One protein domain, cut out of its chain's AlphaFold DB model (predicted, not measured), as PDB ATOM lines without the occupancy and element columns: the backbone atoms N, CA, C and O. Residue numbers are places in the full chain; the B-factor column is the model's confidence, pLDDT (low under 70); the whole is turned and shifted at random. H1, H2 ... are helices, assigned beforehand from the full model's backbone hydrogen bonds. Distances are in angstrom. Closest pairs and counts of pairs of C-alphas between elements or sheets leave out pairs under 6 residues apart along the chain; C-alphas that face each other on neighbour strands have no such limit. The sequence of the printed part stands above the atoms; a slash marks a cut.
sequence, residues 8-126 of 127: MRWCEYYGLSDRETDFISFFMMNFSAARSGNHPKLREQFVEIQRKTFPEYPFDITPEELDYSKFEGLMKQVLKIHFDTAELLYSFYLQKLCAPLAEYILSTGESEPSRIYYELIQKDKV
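What this domain is: This is residues 8 to 126 of the 127 residues of an uncharacterized protein of Paenibacillus sp. Aloe-11 (UniProt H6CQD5). A long helical hairpin, H2 and H3, makes one side of the body, and three shorter helices, H5, H6 and H7, with their centres in a triangle, make the other; H6 joins the two by meeting H2 crosswise. H4 lies over one side of the junction, meeting H6 at their ends, and the short H1 lies near H2 and H5. The printed part has 119 residues with seven named helices, H1 to H7 in order, and no named strand: the class is all helix. The whole is compact, with a radius of gyration of the C-alphas of 13.8 A and spans of 36 by 35 by 23 A.

How they stand to each other: H1, residues 8 to 13, is close to but not clearly touching H2, residues 18 to 36; the closest C-alphas, of Cys 11 and Thr 21, are 6.5 A apart. H2 and H3, residues 40 to 53, form a helical hairpin and touch at a shallow tilt of 4 degrees, opposite ways, with the C-alphas of Ala 34 and Arg 43 closest at 4.3 A. H4, residues 68 to 79, only just touches H2, with 3 pairs of C-alphas within 8 A; the closest are those of Glu 20 and Leu 79, 6.6 A apart. H5, residues 85 to 94, and H6, residues 99 to 107, form a hairpin and touch, with the C-alphas of Tyr 93 and Ala 99 closest at 4.2 A. Their shallow tilt of 32 degrees, opposite ways, is only just short of steep. H6 is the hub, touching four helices. It touches residues 28 to 32 of H2 alone, about perpendicular at 89 degrees, with the C-alphas of Ser 32 and Leu 101 closest at 5.6 A. H4 and H6 touch only at their ends, where the C-alphas of Tyr 68 and Ile 105 are closest at 5.0 A. H7, residues 112 to 124, touches H5 at a shallow tilt of 11 degrees, the same way; the closest C-alphas, of Ala 86 and Ser 114, are 5.1 A apart. H6 and H7 form a hairpin at a steep tilt of 43 degrees, with the C-alphas of Leu 106 and Ser 114 closest at 5.4 A. H3 and H6 are apart, as are H2 and H7. Every O i to N i+4 pair is within hydrogen-bond range in H1 to H7.

Where its parts are: H1 begins at C-alpha 8, (50.573, -50.619, 18.110). H2, the longest helix, measures 26.8 A from C-alpha 18 to C-alpha 36, (32.866, -38.293, 29.614). H3 measures 20.3 A, H4 16.0 A and H7 18.7 A; H7 ends at C-alpha 124, (41.027, -33.427, 9.244).

The domain as a whole: The C-alphas of Glu 56 and Val 126, the two farthest apart, are 41.5 A from each other. The printed part has no cut. The link from H3 to H4, residues 54 to 67, is long; the other five links are tight. The mean pLDDT of the printed part is 93.0, and one residue, Asn 38, is under 70.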
ATOM      1  N   MET A   8      49.864 -49.335  17.955       91.38
ATOM      2  CA  MET A   8      50.573 -50.619  18.110       91.38
ATOM      3  C   MET A   8      51.922 -50.639  17.381       91.38
ATOM      4  O   MET A   8      52.913 -51.107  17.929       91.38
ATOM      5  N   ARG A   9      51.996 -50.052  16.179       90.88
ATOM      6  CA  ARG A   9      53.268 -49.909  15.453       90.88
ATOM      7  C   ARG A   9      54.211 -48.918  16.127       90.88
ATOM      8  O   ARG A   9      55.418 -49.073  16.021       90.88
ATOM      9  N   TRP A  10      53.660 -47.907  16.792       92.25
ATOM     10  CA  TRP A  10      54.410 -46.951  17.593       92.25
ATOM     11  C   TRP A  10      55.042 -47.662  18.794       92.25
ATOM     12  O   TRP A  10      56.250 -47.561  18.981       92.25
ATOM     13  N   CYS A  11      54.284 -48.494  19.512       92.94
ATOM     14  CA  CYS A  11      54.818 -49.333  20.585       92.94
ATOM     15  C   CYS A  11      55.922 -50.276  20.088       92.94
ATOM     16  O   CYS A  11      56.987 -50.334  20.698       92.94
ATOM     17  N   GLU A  12      55.701 -50.962  18.962       93.19
ATOM     18  CA  GLU A  12      56.700 -51.843  18.340       93.19
ATOM     19  C   GLU A  12      57.974 -51.082  17.948       93.19
ATOM     20  O   GLU A  12      59.080 -51.541  18.224       93.19
ATOM     21  N   TYR A  13      57.832 -49.907  17.326       92.19
ATOM     22  CA  TYR A  13      58.956 -49.077  16.888       92.19
ATOM     23  C   TYR A  13      59.827 -48.618  18.060       92.19
ATOM     24  O   TYR A  13      61.054 -48.644  17.964       92.19
ATOM     25  N   TYR A  14      59.198 -48.230  19.170       93.50
ATOM     26  CA  TYR A  14      59.894 -47.816  20.387       93.50
ATOM     27  C   TYR A  14      60.285 -48.988  21.304       93.50
ATOM     28  O   TYR A  14      60.900 -48.760  22.344       93.50
ATOM     29  N   GLY A  15      59.982 -50.233  20.918       94.50
ATOM     30  CA  GLY A  15      60.345 -51.431  21.675       94.50
ATOM     31  C   GLY A  15      59.685 -51.511  23.051       94.50
ATOM     32  O   GLY A  15      60.308 -52.007  23.988       94.50
ATOM     33  N   LEU A  16      58.457 -51.000  23.180       95.62
ATOM     34  CA  LEU A  16      57.726 -51.036  24.443       95.62
ATOM     35  C   LEU A  16      57.376 -52.466  24.843       95.62
ATOM     36  O   LEU A  16      57.016 -53.298  24.010       95.62
ATOM     37  N   SER A  17      57.425 -52.730  26.144       96.12
ATOM     38  CA  SER A  17      56.886 -53.961  26.709       96.12
ATOM     39  C   SER A  17      55.358 -54.005  26.597       96.12
ATOM     40  O   SER A  17      54.683 -52.970  26.528       96.12
ATOM     41  N   ASP A  18      54.796 -55.215  26.668       95.88
ATOM     42  CA  ASP A  18      53.343 -55.415  26.769       95.88
ATOM     43  C   ASP A  18      52.765 -54.607  27.936       95.88
ATOM     44  O   ASP A  18      51.715 -53.983  27.823       95.88
ATOM     45  N   ARG A  19      53.506 -54.536  29.048       96.38
ATOM     46  CA  ARG A  19      53.065 -53.854  30.262       96.38
ATOM     47  C   ARG A  19      52.989 -52.335  30.113       96.38
ATOM     48  O   ARG A  19      52.041 -51.721  30.601       96.38
ATOM     49  N   GLU A  20      53.963 -51.732  29.441       96.94
ATOM     50  CA  GLU A  20      53.952 -50.301  29.113       96.94
ATOM     51  C   GLU A  20      52.849 -49.980  28.102       96.94
ATOM     52  O   GLU A  20      52.112 -49.008  28.265       96.94
ATOM     53  N   THR A  21      52.686 -50.836  27.092       96.38
ATOM     54  CA  THR A  21      51.627 -50.714  26.082       96.38
ATOM     55  C   THR A  21      50.238 -50.776  26.718       96.38
ATOM     56  O   THR A  21      49.379 -49.930  26.431       96.38
ATOM     57  N   ASP A  22      50.034 -51.729  27.628       96.75
ATOM     58  CA  ASP A  22      48.819 -51.860  28.424       96.75
ATOM     59  C   ASP A  22      48.588 -50.606  29.261       96.75
ATOM     60  O   ASP A  22      47.486 -50.065  29.240       96.75
ATOM     61  N   PHE A  23      49.616 -50.090  29.946       97.38
ATOM     62  CA  PHE A  23      49.475 -48.885  30.760       97.38
ATOM     63  C   PHE A  23      48.956 -47.698  29.948       97.38
ATOM     64  O   PHE A  23      47.975 -47.075  30.363       97.38
ATOM     65  N   ILE A  24      49.575 -47.393  28.800       96.88
ATOM     66  CA  ILE A  24      49.181 -46.248  27.963       96.88
ATOM     67  C   ILE A  24      47.737 -46.426  27.478       96.88
ATOM     68  O   ILE A  24      46.921 -45.508  27.585       96.88
ATOM     69  N   SER A  25      47.408 -47.617  26.971       95.69
ATOM     70  CA  SER A  25      46.077 -47.928  26.440       95.69
ATOM     71  C   SER A  25      45.006 -47.791  27.517       95.69
ATOM     72  O   SER A  25      43.993 -47.114  27.324       95.69
ATOM     73  N   PHE A  26      45.255 -48.389  28.682       96.12
ATOM     74  CA  PHE A  26      44.334 -48.383  29.810       96.12
ATOM     75  C   PHE A  26      44.173 -46.977  30.389       96.12
ATOM     76  O   PHE A  26      43.053 -46.564  30.689       96.12
ATOM     77  N   PHE A  27      45.265 -46.205  30.452       96.88
ATOM     78  CA  PHE A  27      45.234 -44.811  30.880       96.88
ATOM     79  C   PHE A  27      44.315 -43.993  29.973       96.88
ATOM     80  O   PHE A  27      43.386 -43.349  30.461       96.88
ATOM     81  N   MET A  28      44.522 -44.062  28.653       96.81
ATOM     82  CA  MET A  28      43.710 -43.324  27.684       96.81
ATOM     83  C   MET A  28      42.229 -43.711  27.772       96.81
ATOM     84  O   MET A  28      41.368 -42.831  27.776       96.81
ATOM     85  N   MET A  29      41.920 -45.003  27.920       94.81
ATOM     86  CA  MET A  29      40.543 -45.485  28.073       94.81
ATOM     87  C   MET A  29      39.885 -44.986  29.364       94.81
ATOM     88  O   MET A  29      38.795 -44.410  29.314       94.81
ATOM     89  N   ASN A  30      40.546 -45.161  30.510       94.12
ATOM     90  CA  ASN A  30      40.003 -44.796  31.817       94.12
ATOM     91  C   ASN A  30      39.832 -43.283  31.959       94.12
ATOM     92  O   ASN A  30      38.782 -42.827  32.409       94.12
ATOM     93  N   PHE A  31      40.810 -42.486  31.521       94.69
ATOM     94  CA  PHE A  31      40.701 -41.027  31.563       94.69
ATOM     95  C   PHE A  31      39.676 -40.491  30.560       94.69
ATOM     96  O   PHE A  31      38.983 -39.516  30.857       94.69
ATOM     97  N   SER A  32      39.510 -41.147  29.406       93.75
ATOM     98  CA  SER A  32      38.465 -40.779  28.448       93.75
ATOM     99  C   SER A  32      37.081 -41.058  29.036       93.75
ATOM    100  O   SER A  32      36.198 -40.198  28.979       93.75
ATOM    101  N   ALA A  33      36.895 -42.229  29.652       91.19
ATOM    102  CA  ALA A  33      35.656 -42.587  30.332       91.19
ATOM    103  C   ALA A  33      35.364 -41.630  31.498       91.19
ATOM    104  O   ALA A  33      34.271 -41.066  31.569       91.19
ATOM    105  N   ALA A  34      36.356 -41.355  32.349       90.31
ATOM    106  CA  ALA A  34      36.216 -40.454  33.486       90.31
ATOM    107  C   ALA A  34      35.809 -39.030  33.068       90.31
ATOM    108  O   ALA A  34      34.900 -38.456  33.664       90.31
ATOM    109  N   ARG A  35      36.401 -38.473  32.002       87.56
ATOM    110  CA  ARG A  35      36.019 -37.138  31.503       87.56
ATOM    111  C   ARG A  35      34.638 -37.101  30.849       87.56
ATOM    112  O   ARG A  35      33.964 -36.080  30.938       87.56
ATOM    113  N   SER A  36      34.208 -38.190  30.211       83.00
ATOM    114  CA  SER A  36      32.866 -38.293  29.614       83.00
ATOM    115  C   SER A  36      31.746 -38.511  30.639       83.00
ATOM    116  O   SER A  36      30.587 -38.193  30.375       83.00
ATOM    117  N   GLY A  37      32.071 -39.064  31.811       73.94
ATOM    118  CA  GLY A  37      31.094 -39.388  32.844       73.94
ATOM    119  C   GLY A  37      30.595 -38.149  33.587       73.94
ATOM    120  O   GLY A  37      31.386 -37.323  34.040       73.94
ATOM    121  N   ASN A  38      29.280 -38.048  33.800       68.88
ATOM    122  CA  ASN A  38      28.658 -36.952  34.561       68.88
ATOM    123  C   ASN A  38      28.613 -37.195  36.084       68.88
ATOM    124  O   ASN A  38      28.143 -36.339  36.831       68.88
ATOM    125  N   HIS A  39      29.087 -38.351  36.563       75.38
ATOM    126  CA  HIS A  39      29.036 -38.720  37.980       75.38
ATOM    127  C   HIS A  39      30.438 -38.736  38.609       75.38
ATOM    128  O   HIS A  39      31.223 -39.620  38.262       75.38
ATOM    129  N   PRO A  40      30.737 -37.851  39.583       77.19
ATOM    130  CA  PRO A  40      32.049 -37.776  40.240       77.19
ATOM    131  C   PRO A  40      32.552 -39.119  40.790       77.19
ATOM    132  O   PRO A  40      33.694 -39.494  40.551       77.19
ATOM    133  N   LYS A  41      31.664 -39.913  41.408       80.25
ATOM    134  CA  LYS A  41      31.997 -41.249  41.933       80.25
ATOM    135  C   LYS A  41      32.519 -42.217  40.865       80.25
ATOM    136  O   LYS A  41      33.376 -43.036  41.165       80.25
ATOM    137  N   LEU A  42      32.010 -42.142  39.632       79.06
ATOM    138  CA  LEU A  42      32.496 -42.992  38.538       79.06
ATOM    139  C   LEU A  42      33.875 -42.531  38.053       79.06
ATOM    140  O   LEU A  42      34.698 -43.363  37.688       79.06
ATOM    141  N   ARG A  43      34.156 -41.220  38.089       82.81
ATOM    142  CA  ARG A  43      35.466 -40.668  37.700       82.81
ATOM    143  C   ARG A  43      36.576 -41.178  38.610       82.81
ATOM    144  O   ARG A  43      37.576 -41.694  38.120       82.81
ATOM    145  N   GLU A  44      36.359 -41.081  39.919       86.62
ATOM    146  CA  GLU A  44      37.299 -41.570  40.934       86.62
ATOM    147  C   GLU A  44      37.552 -43.074  40.783       86.62
ATOM    148  O   GLU A  44      38.701 -43.507  40.836       86.62
ATOM    149  N   GLN A  45      36.506 -43.858  40.499       89.31
ATOM    150  CA  GLN A  45      36.634 -45.299  40.274       89.31
ATOM    151  C   GLN A  45      37.537 -45.636  39.083       89.31
ATOM    152  O   GLN A  45      38.371 -46.528  39.205       89.31
ATOM    153  N   PHE A  46      37.428 -44.932  37.950       90.62
ATOM    154  CA  PHE A  46      38.303 -45.186  36.795       90.62
ATOM    155  C   PHE A  46      39.776 -44.880  37.099       90.62
ATOM    156  O   PHE A  46      40.662 -45.638  36.700       90.62
ATOM    157  N   VAL A  47      40.044 -43.808  37.848       90.50
ATOM    158  CA  VAL A  47      41.407 -43.463  38.286       90.50
ATOM    159  C   VAL A  47      41.936 -44.490  39.289       90.50
ATOM    160  O   VAL A  47      43.085 -44.920  39.197       90.50
ATOM    161  N   GLU A  48      41.100 -44.928  40.231       92.75
ATOM    162  CA  GLU A  48      41.461 -45.951  41.212       92.75
ATOM    163  C   GLU A  48      41.746 -47.304  40.545       92.75
ATOM    164  O   GLU A  48      42.717 -47.970  40.907       92.75
ATOM    165  N   ILE A  49      40.953 -47.689  39.539       93.75
ATOM    166  CA  ILE A  49      41.186 -48.887  38.726       93.75
ATOM    167  C   ILE A  49      42.560 -48.805  38.055       93.75
ATOM    168  O   ILE A  49      43.351 -49.728  38.219       93.75
ATOM    169  N   GLN A  50      42.898 -47.691  37.394       94.31
ATOM    170  CA  GLN A  50      44.223 -47.499  36.790       94.31
ATOM    171  C   GLN A  50      45.350 -47.688  37.820       94.31
ATOM    172  O   GLN A  50      46.299 -48.432  37.569       94.31
ATOM    173  N   ARG A  51      45.235 -47.054  38.995       94.50
ATOM    174  CA  ARG A  51      46.240 -47.135  40.071       94.50
ATOM    175  C   ARG A  51      46.395 -48.554  40.622       94.50
ATOM    176  O   ARG A  51      47.510 -48.982  40.894       94.50
ATOM    177  N   LYS A  52      45.292 -49.293  40.779       95.62
ATOM    178  CA  LYS A  52      45.307 -50.688  41.251       95.62
ATOM    179  C   LYS A  52      45.851 -51.652  40.208       95.62
ATOM    180  O   LYS A  52      46.508 -52.621  40.575       95.62
ATOM    181  N   THR A  53      45.565 -51.410  38.931       96.56
ATOM    182  CA  THR A  53      46.053 -52.256  37.844       96.56
ATOM    183  C   THR A  53      47.545 -52.058  37.620       96.56
ATOM    184  O   THR A  53      48.203 -53.046  37.322       96.56
ATOM    185  N   PHE A  54      48.077 -50.843  37.802       96.56
ATOM    186  CA  PHE A  54      49.488 -50.498  37.572       96.56
ATOM    187  C   PHE A  54      50.140 -49.801  38.785       96.56
ATOM    188  O   PHE A  54      50.529 -48.632  38.693       96.56
ATOM    189  N   PRO A  55      50.262 -50.482  39.940       95.75
ATOM    190  CA  PRO A  55      50.832 -49.893  41.156       95.75
ATOM    191  C   PRO A  55      52.304 -49.467  41.008       95.75
ATOM    192  O   PRO A  55      52.776 -48.613  41.755       95.75
ATOM    193  N   GLU A  56      53.033 -50.037  40.048       94.94
ATOM    194  CA  GLU A  56      54.420 -49.699  39.711       94.94
ATOM    195  C   GLU A  56      54.580 -48.328  39.030       94.94
ATOM    196  O   GLU A  56      55.689 -47.789  38.984       94.94
ATOM    197  N   TYR A  57      53.485 -47.742  38.537       94.25
ATOM    198  CA  TYR A  57      53.455 -46.454  37.848       94.25
ATOM    199  C   TYR A  57      52.613 -45.444  38.642       94.25
ATOM    200  O   TYR A  57      51.494 -45.119  38.242       94.25
ATOM    201  N   PRO A  58      53.108 -44.946  39.791       91.38
ATOM    202  CA  PRO A  58      52.346 -44.023  40.619       91.38
ATOM    203  C   PRO A  58      52.149 -42.685  39.903       91.38
ATOM    204  O   PRO A  58      53.087 -42.128  39.328       91.38
ATOM    205  N   PHE A  59      50.930 -42.153  39.985       93.38
ATOM    206  CA  PHE A  59      50.577 -40.838  39.461       93.38
ATOM    207  C   PHE A  59      49.491 -40.176  40.315       93.38
ATOM    208  O   PHE A  59      48.574 -40.835  40.824       93.38
ATOM    209  N   ASP A  60      49.570 -38.851  40.421       91.62
ATOM    210  CA  ASP A  60      48.573 -38.024  41.097       91.62
ATOM    211  C   ASP A  60      48.013 -36.968  40.148       91.62
ATOM    212  O   ASP A  60      48.402 -35.806  40.159       91.62
ATOM    213  N   ILE A  61      47.173 -37.434  39.222       92.69
ATOM    214  CA  ILE A  61      46.548 -36.609  38.189       92.69
ATOM    215  C   ILE A  61      45.062 -36.944  38.181       92.69
ATOM    216  O   ILE A  61      44.691 -38.107  37.991       92.69
ATOM    217  N   THR A  62      44.213 -35.936  38.367       91.38
ATOM    218  CA  THR A  62      42.769 -36.088  38.167       91.38
ATOM    219  C   THR A  62      42.387 -35.901  36.691       91.38
ATOM    220  O   THR A  62      43.125 -35.272  35.924       91.38
ATOM    221  N   PRO A  63      41.236 -36.436  36.241       90.44
ATOM    222  CA  PRO A  63      40.780 -36.274  34.863       90.44
ATOM    223  C   PRO A  63      40.604 -34.811  34.436       90.44
ATOM    224  O   PRO A  63      40.824 -34.487  33.270       90.44
ATOM    225  N   GLU A  64      40.207 -33.935  35.357       89.25
ATOM    226  CA  GLU A  64      40.008 -32.499  35.146       89.25
ATOM    227  C   GLU A  64      41.336 -31.756  35.010       89.25
ATOM    228  O   GLU A  64      41.466 -30.864  34.174       89.25
ATOM    229  N   GLU A  65      42.318 -32.154  35.811       92.31
ATOM    230  CA  GLU A  65      43.651 -31.567  35.835       92.31
ATOM    231  C   GLU A  65      44.536 -32.016  34.680       92.31
ATOM    232  O   GLU A  65      45.566 -31.384  34.463       92.31
ATOM    233  N   LEU A  66      44.187 -33.104  33.988       95.50
ATOM    234  CA  LEU A  66      44.992 -33.647  32.904       95.50
ATOM    235  C   LEU A  66      45.187 -32.604  31.793       95.50
ATOM    236  O   LEU A  66      44.225 -32.125  31.191       95.50
ATOM    237  N   ASP A  67      46.450 -32.306  31.508       97.00
ATOM    238  CA  ASP A  67      46.924 -31.456  30.420       97.00
ATOM    239  C   ASP A  67      48.129 -32.128  29.732       97.00
ATOM    240  O   ASP A  67      48.583 -33.204  30.142       97.00
ATOM    241  N   TYR A  68      48.642 -31.506  28.670       98.06
ATOM    242  CA  TYR A  68      49.776 -32.016  27.902       98.06
ATOM    243  C   TYR A  68      51.018 -32.239  28.770       98.06
ATOM    244  O   TYR A  68      51.674 -33.269  28.643       98.06
ATOM    245  N   SER A  69      51.335 -31.296  29.658       97.00
ATOM    246  CA  SER A  69      52.540 -31.343  30.493       97.00
ATOM    247  C   SER A  69      52.486 -32.507  31.481       97.00
ATOM    248  O   SER A  69      53.441 -33.274  31.607       97.00
ATOM    249  N   LYS A  70      51.336 -32.708  32.133       97.44
ATOM    250  CA  LYS A  70      51.113 -33.820  33.067       97.44
ATOM    251  C   LYS A  70      51.099 -35.165  32.359       97.44
ATOM    252  O   LYS A  70      51.687 -36.120  32.864       97.44
ATOM    253  N   PHE A  71      50.463 -35.240  31.189       97.81
ATOM    254  CA  PHE A  71      50.483 -36.447  30.368       97.81
ATOM    255  C   PHE A  71      51.912 -36.795  29.940       97.81
ATOM    256  O   PHE A  71      52.361 -37.919  30.145       97.81
ATOM    257  N   GLU A  72      52.653 -35.823  29.411       97.19
ATOM    258  CA  GLU A  72      54.046 -35.997  29.013       97.19
ATOM    259  C   GLU A  72      54.926 -36.438  30.188       97.19
ATOM    260  O   GLU A  72      55.699 -37.386  30.052       97.19
ATOM    261  N   GLY A  73      54.809 -35.773  31.341       96.44
ATOM    262  CA  GLY A  73      55.578 -36.107  32.538       96.44
ATOM    263  C   GLY A  73      55.343 -37.548  32.981       96.44
ATOM    264  O   GLY A  73      56.302 -38.285  33.223       96.44
ATOM    265  N   LEU A  74      54.080 -37.980  32.998       97.31
ATOM    266  CA  LEU A  74      53.717 -39.356  33.318       97.31
ATOM    267  C   LEU A  74      54.283 -40.349  32.297       97.31
ATOM    268  O   LEU A  74      54.919 -41.328  32.682       97.31
ATOM    269  N   MET A  75      54.108 -40.098  31.000       97.25
ATOM    270  CA  MET A  75      54.589 -41.018  29.965       97.25
ATOM    271  C   MET A  75      56.121 -41.113  29.955       97.25
ATOM    272  O   MET A  75      56.668 -42.204  29.831       97.25
ATOM    273  N   LYS A  76      56.840 -40.009  30.190       95.94
ATOM    274  CA  LYS A  76      58.305 -40.028  30.348       95.94
ATOM    275  C   LYS A  76      58.750 -40.818  31.582       95.94
ATOM    276  O   LYS A  76      59.737 -41.548  31.505       95.94
ATOM    277  N   GLN A  77      58.025 -40.708  32.698       95.19
ATOM    278  CA  GLN A  77      58.293 -41.488  33.912       95.19
ATOM    279  C   GLN A  77      58.099 -42.994  33.678       95.19
ATOM    280  O   GLN A  77      58.901 -43.793  34.165       95.19
ATOM    281  N   VAL A  78      57.039 -43.368  32.957       95.81
ATOM    282  CA  VAL A  78      56.666 -44.767  32.717       95.81
ATOM    283  C   VAL A  78      57.585 -45.418  31.692       95.81
ATOM    284  O   VAL A  78      58.170 -46.453  31.991       95.81
ATOM    285  N   LEU A  79      57.744 -44.795  30.521       94.56
ATOM    286  CA  LEU A  79      58.371 -45.431  29.362       94.56
ATOM    287  C   LEU A  79      59.899 -45.349  29.381       94.56
ATOM    288  O   LEU A  79      60.562 -46.157  28.746       94.56
ATOM    289  N   LYS A  80      60.485 -44.367  30.083       92.12
ATOM    290  CA  LYS A  80      61.949 -44.189  30.221       92.12
ATOM    291  C   LYS A  80      62.735 -44.221  28.895       92.12
ATOM    292  O   LYS A  80      63.926 -44.527  28.880       92.12
ATOM    293  N   ILE A  81      62.083 -43.850  27.798       93.25
ATOM    294  CA  ILE A  81      62.648 -43.746  26.450       93.25
ATOM    295  C   ILE A  81      62.514 -42.315  25.924       93.25
ATOM    296  O   ILE A  81      61.778 -41.492  26.474       93.25
ATOM    297  N   HIS A  82      63.224 -42.014  24.838       92.56
ATOM    298  CA  HIS A  82      63.043 -40.769  24.102       92.56
ATOM    299  C   HIS A  82      61.956 -40.944  23.037       92.56
ATOM    300  O   HIS A  82      62.097 -41.793  22.163       92.56
ATOM    301  N   PHE A  83      60.899 -40.138  23.108       93.75
ATOM    302  CA  PHE A  83      59.782 -40.149  22.166       93.75
ATOM    303  C   PHE A  83      59.111 -38.769  22.108       93.75
ATOM    304  O   PHE A  83      59.303 -37.941  23.003       93.75
ATOM    305  N   ASP A  84      58.306 -38.537  21.071       94.00
ATOM    306  CA  ASP A  84      57.450 -37.355  20.953       94.00
ATOM    307  C   ASP A  84      56.037 -37.659  21.484       94.00
ATOM    308  O   ASP A  84      55.290 -38.471  20.930       94.00
ATOM    309  N   THR A  85      55.655 -36.997  22.577       96.31
ATOM    310  CA  THR A  85      54.326 -37.131  23.189       96.31
ATOM    311  C   THR A  85      53.202 -36.710  22.240       96.31
ATOM    312  O   THR A  85      52.122 -37.306  22.257       96.31
ATOM    313  N   ALA A  86      53.430 -35.705  21.394       96.56
ATOM    314  CA  ALA A  86      52.430 -35.241  20.449       96.56
ATOM    315  C   ALA A  86      52.198 -36.270  19.331       96.56
ATOM    316  O   ALA A  86      51.052 -36.487  18.934       96.56
ATOM    317  N   GLU A  87      53.251 -36.967  18.892       95.12
ATOM    318  CA  GLU A  87      53.142 -38.101  17.965       95.12
ATOM    319  C   GLU A  87      52.316 -39.243  18.575       95.12
ATOM    320  O   GLU A  87      51.400 -39.760  17.927       95.12
ATOM    321  N   LEU A  88      52.580 -39.594  19.840       95.62
ATOM    322  CA  LEU A  88      51.810 -40.604  20.566       95.62
ATOM    323  C   LEU A  88      50.319 -40.241  20.605       95.62
ATOM    324  O   LEU A  88      49.477 -41.042  20.199       95.62
ATOM    325  N   LEU A  89      49.974 -39.026  21.039       96.94
ATOM    326  CA  LEU A  89      48.582 -38.565  21.097       96.94
ATOM    327  C   LEU A  89      47.927 -38.547  19.708       96.94
ATOM    328  O   LEU A  89      46.772 -38.951  19.551       96.94
ATOM    329  N   TYR A  90      48.665 -38.142  18.675       94.94
ATOM    330  CA  TYR A  90      48.164 -38.164  17.305       94.94
ATOM    331  C   TYR A  90      47.874 -39.591  16.812       94.94
ATOM    332  O   TYR A  90      46.878 -39.806  16.117       94.94
ATOM    333  N   SER A  91      48.659 -40.591  17.232       94.44
ATOM    334  CA  SER A  91      48.392 -42.003  16.915       94.44
ATOM    335  C   SER A  91      47.032 -42.484  17.448       94.44
ATOM    336  O   SER A  91      46.311 -43.206  16.748       94.44
ATOM    337  N   PHE A  92      46.634 -42.041  18.647       95.44
ATOM    338  CA  PHE A  92      45.318 -42.324  19.230       95.44
ATOM    339  C   PHE A  92      44.201 -41.668  18.417       95.44
ATOM    340  O   PHE A  92      43.231 -42.330  18.031       95.44
ATOM    341  N   TYR A  93      44.373 -40.387  18.077       94.56
ATOM    342  CA  TYR A  93      43.411 -39.647  17.264       94.56
ATOM    343  C   TYR A  93      43.144 -40.321  15.910       94.56
ATOM    344  O   TYR A  93      41.987 -40.515  15.530       94.56
ATOM    345  N   LEU A  94      44.198 -40.706  15.187       91.31
ATOM    346  CA  LEU A  94      44.090 -41.276  13.841       91.31
ATOM    347  C   LEU A  94      43.300 -42.582  13.798       91.31
ATOM    348  O   LEU A  94      42.560 -42.829  12.851       91.31
ATOM    349  N   GLN A  95      43.430 -43.402  14.838       89.12
ATOM    350  CA  GLN A  95      42.704 -44.666  14.963       89.12
ATOM    351  C   GLN A  95      41.309 -44.489  15.574       89.12
ATOM    352  O   GLN A  95      40.621 -45.472  15.837       89.12
ATOM    353  N   LYS A  96      40.891 -43.241  15.827       91.00
ATOM    354  CA  LYS A  96      39.643 -42.890  16.516       91.00
ATOM    355  C   LYS A  96      39.533 -43.533  17.914       91.00
ATOM    356  O   LYS A  96      38.438 -43.687  18.447       91.00
ATOM    357  N   LEU A  97      40.673 -43.846  18.539       89.38
ATOM    358  CA  LEU A  97      40.770 -44.402  19.890       89.38
ATOM    359  C   LEU A  97      40.908 -43.260  20.887       89.38
ATOM    360  O   LEU A  97      41.902 -42.541  20.865       89.38
ATOM    361  N   CYS A  98      39.912 -43.071  21.756       94.19
ATOM    362  CA  CYS A  98      39.906 -41.964  22.723       94.19
ATOM    363  C   CYS A  98      40.198 -40.599  22.058       94.19
ATOM    364  O   CYS A  98      40.799 -39.717  22.669       94.19
ATOM    365  N   ALA A  99      39.794 -40.425  20.792       94.25
ATOM    366  CA  ALA A  99      40.168 -39.267  19.980       94.25
ATOM    367  C   ALA A  99      39.797 -37.913  20.614       94.25
ATOM    368  O   ALA A  99      40.637 -37.016  20.556       94.25
ATOM    369  N   PRO A 100      38.629 -37.750  21.277       95.00
ATOM    370  CA  PRO A 100      38.322 -36.511  21.990       95.00
ATOM    371  C   PRO A 100      39.306 -36.203  23.123       95.00
ATOM    372  O   PRO A 100      39.659 -35.046  23.330       95.00
ATOM    373  N   LEU A 101      39.774 -37.228  23.845       96.06
ATOM    374  CA  LEU A 101      40.773 -37.056  24.897       96.06
ATOM    375  C   LEU A 101      42.132 -36.683  24.301       96.06
ATOM    376  O   LEU A 101      42.749 -35.729  24.762       96.06
ATOM    377  N   ALA A 102      42.584 -37.411  23.279       96.69
ATOM    378  CA  ALA A 102      43.867 -37.152  22.633       96.69
ATOM    379  C   ALA A 102      43.935 -35.736  22.041       96.69
ATOM    380  O   ALA A 102      44.912 -35.018  22.248       96.69
ATOM    381  N   GLU A 103      42.866 -35.314  21.362       96.38
ATOM    382  CA  GLU A 103      42.719 -33.952  20.856       96.38
ATOM    383  C   GLU A 103      42.754 -32.924  21.987       96.38
ATOM    384  O   GLU A 103      43.476 -31.934  21.888       96.38
ATOM    385  N   TYR A 104      41.996 -33.155  23.060       96.50
ATOM    386  CA  TYR A 104      41.971 -32.251  24.202       96.50
ATOM    387  C   TYR A 104      43.368 -32.086  24.814       96.50
ATOM    388  O   TYR A 104      43.823 -30.957  24.979       96.50
ATOM    389  N   ILE A 105      44.086 -33.181  25.082       97.75
ATOM    390  CA  ILE A 105      45.448 -33.119  25.632       97.75
ATOM    391  C   ILE A 105      46.359 -32.328  24.681       97.75
ATOM    392  O   ILE A 105      47.018 -31.390  25.123       97.75
ATOM    393  N   LEU A 106      46.337 -32.618  23.373       97.25
ATOM    394  CA  LEU A 106      47.101 -31.866  22.366       97.25
ATOM    395  C   LEU A 106      46.776 -30.367  22.372       97.25
ATOM    396  O   LEU A 106      47.690 -29.550  22.293       97.25
ATOM    397  N   SER A 107      45.499 -30.002  22.520       97.06
ATOM    398  CA  SER A 107      45.054 -28.600  22.532       97.06
ATOM    399  C   SER A 107      45.602 -27.786  23.711       97.06
ATOM    400  O   SER A 107      45.667 -26.563  23.632       97.06
ATOM    401  N   THR A 108      46.017 -28.455  24.791       97.56
ATOM    402  CA  THR A 108      46.614 -27.815  25.976       97.56
ATOM    403  C   THR A 108      48.139 -27.679  25.891       97.56
ATOM    404  O   THR A 108      48.753 -27.106  26.788       97.56
ATOM    405  N   GLY A 109      48.776 -28.216  24.844       95.88
ATOM    406  CA  GLY A 109      50.227 -28.183  24.683       95.88
ATOM    407  C   GLY A 109      50.727 -26.897  24.023       95.88
ATOM    408  O   GLY A 109      50.246 -26.501  22.960       95.88
ATOM    409  N   GLU A 110      51.760 -26.285  24.600       92.88
ATOM    410  CA  GLU A 110      52.382 -25.066  24.062       92.88
ATOM    411  C   GLU A 110      53.602 -25.326  23.164       92.88
ATOM    412  O   GLU A 110      54.100 -24.391  22.532       92.88
ATOM    413  N   SER A 111      54.080 -26.573  23.099       92.69
ATOM    414  CA  SER A 111      55.256 -26.948  22.313       92.69
ATOM    415  C   SER A 111      54.972 -26.898  20.808       92.69
ATOM    416  O   SER A 111      53.832 -26.983  20.349       92.69
ATOM    417  N   GLU A 112      56.022 -26.746  20.001       93.69
ATOM    418  CA  GLU A 112      55.870 -26.755  18.543       93.69
ATOM    419  C   GLU A 112      55.260 -28.077  18.023       93.69
ATOM    420  O   GLU A 112      54.290 -28.001  17.262       93.69
ATOM    421  N   PRO A 113      55.695 -29.275  18.475       93.44
ATOM    422  CA  PRO A 113      55.053 -30.526  18.076       93.44
ATOM    423  C   PRO A 113      53.562 -30.592  18.424       93.44
ATOM    424  O   PRO A 113      52.756 -30.956  17.565       93.44
ATOM    425  N   SER A 114      53.158 -30.193  19.640       94.25
ATOM    426  CA  SER A 114      51.743 -30.248  20.036       94.25
ATOM    427  C   SER A 114      50.872 -29.361  19.147       94.25
ATOM    428  O   SER A 114      49.804 -29.795  18.713       94.25
ATOM    429  N   ARG A 115      51.356 -28.161  18.794       95.00
ATOM    430  CA  ARG A 115      50.666 -27.247  17.872       95.00
ATOM    431  C   ARG A 115      50.527 -27.842  16.474       95.00
ATOM    432  O   ARG A 115      49.424 -27.842  15.932       95.00
ATOM    433  N   ILE A 116      51.605 -28.399  15.916       95.25
ATOM    434  CA  ILE A 116      51.592 -29.014  14.579       95.25
ATOM    435  C   ILE A 116      50.552 -30.138  14.511       95.25
ATOM    436  O   ILE A 116      49.718 -30.158  13.604       95.25
ATOM    437  N   TYR A 117      50.568 -31.065  15.470       95.06
ATOM    438  CA  TYR A 117      49.632 -32.190  15.465       95.06
ATOM    439  C   TYR A 117      48.191 -31.766  15.753       95.06
ATOM    440  O   TYR A 117      47.267 -32.293  15.132       95.06
ATOM    441  N   TYR A 118      47.978 -30.774  16.619       95.69
ATOM    442  CA  TYR A 118      46.648 -30.213  16.838       95.69
ATOM    443  C   TYR A 118      46.089 -29.546  15.569       95.69
ATOM    444  O   TYR A 118      44.939 -29.785  15.203       95.69
ATOM    445  N   GLU A 119      46.898 -28.785  14.827       94.69
ATOM    446  CA  GLU A 119      46.484 -28.212  13.539       94.69
ATOM    447  C   GLU A 119      46.142 -29.281  12.494       94.69
ATOM    448  O   GLU A 119      45.203 -29.101  11.713       94.69
ATOM    449  N   LEU A 120      46.878 -30.397  12.463       94.00
ATOM    450  CA  LEU A 120      46.554 -31.531  11.590       94.00
ATOM    451  C   LEU A 120      45.178 -32.121  11.927       94.00
ATOM    452  O   LEU A 120      44.411 -32.412  11.010       94.00
ATOM    453  N   ILE A 121      44.844 -32.236  13.216       94.25
ATOM    454  CA  ILE A 121      43.513 -32.656  13.679       94.25
ATOM    455  C   ILE A 121      42.433 -31.677  13.208       94.25
ATOM    456  O   ILE A 121      41.414 -32.102  12.665       94.25
ATOM    457  N   GLN A 122      42.650 -30.367  13.367       94.69
ATOM    458  CA  GLN A 122      41.663 -29.369  12.943       94.69
ATOM    459  C   GLN A 122      41.436 -29.397  11.424       94.69
ATOM    460  O   GLN A 122      40.303 -29.259  10.970       94.69
ATOM    461  N   LYS A 123      42.484 -29.640  10.627       92.31
ATOM    462  CA  LYS A 123      42.369 -29.793   9.166       92.31
ATOM    463  C   LYS A 123      41.621 -31.066   8.753       92.31
ATOM    464  O   LYS A 123      40.919 -31.024   7.747       92.31
ATOM    465  N   ASP A 124      41.759 -32.169   9.497       89.56
ATOM    466  CA  ASP A 124      41.027 -33.427   9.244       89.56
ATOM    467  C   ASP A 124      39.514 -33.243   9.422       89.56
ATOM    468  O   ASP A 124      38.732 -33.755   8.633       89.56
ATOM    469  N   LYS A 125      39.094 -32.438  10.407       84.94
ATOM    470  CA  LYS A 125      37.674 -32.189  10.716       84.94
ATOM    471  C   LYS A 125      36.912 -31.360   9.679       84.94
ATOM    472  O   LYS A 125      35.686 -31.346   9.709       84.94
ATOM    473  N   VAL A 126      37.620 -30.619   8.829       80.38
ATOM    474  CA  VAL A 126      37.026 -29.719   7.820       80.38
ATOM    475  C   VAL A 126      36.867 -30.420   6.458       80.38
ATOM    476  O   VAL A 126      36.290 -29.846   5.537       80.38
TER     477      VAL A 126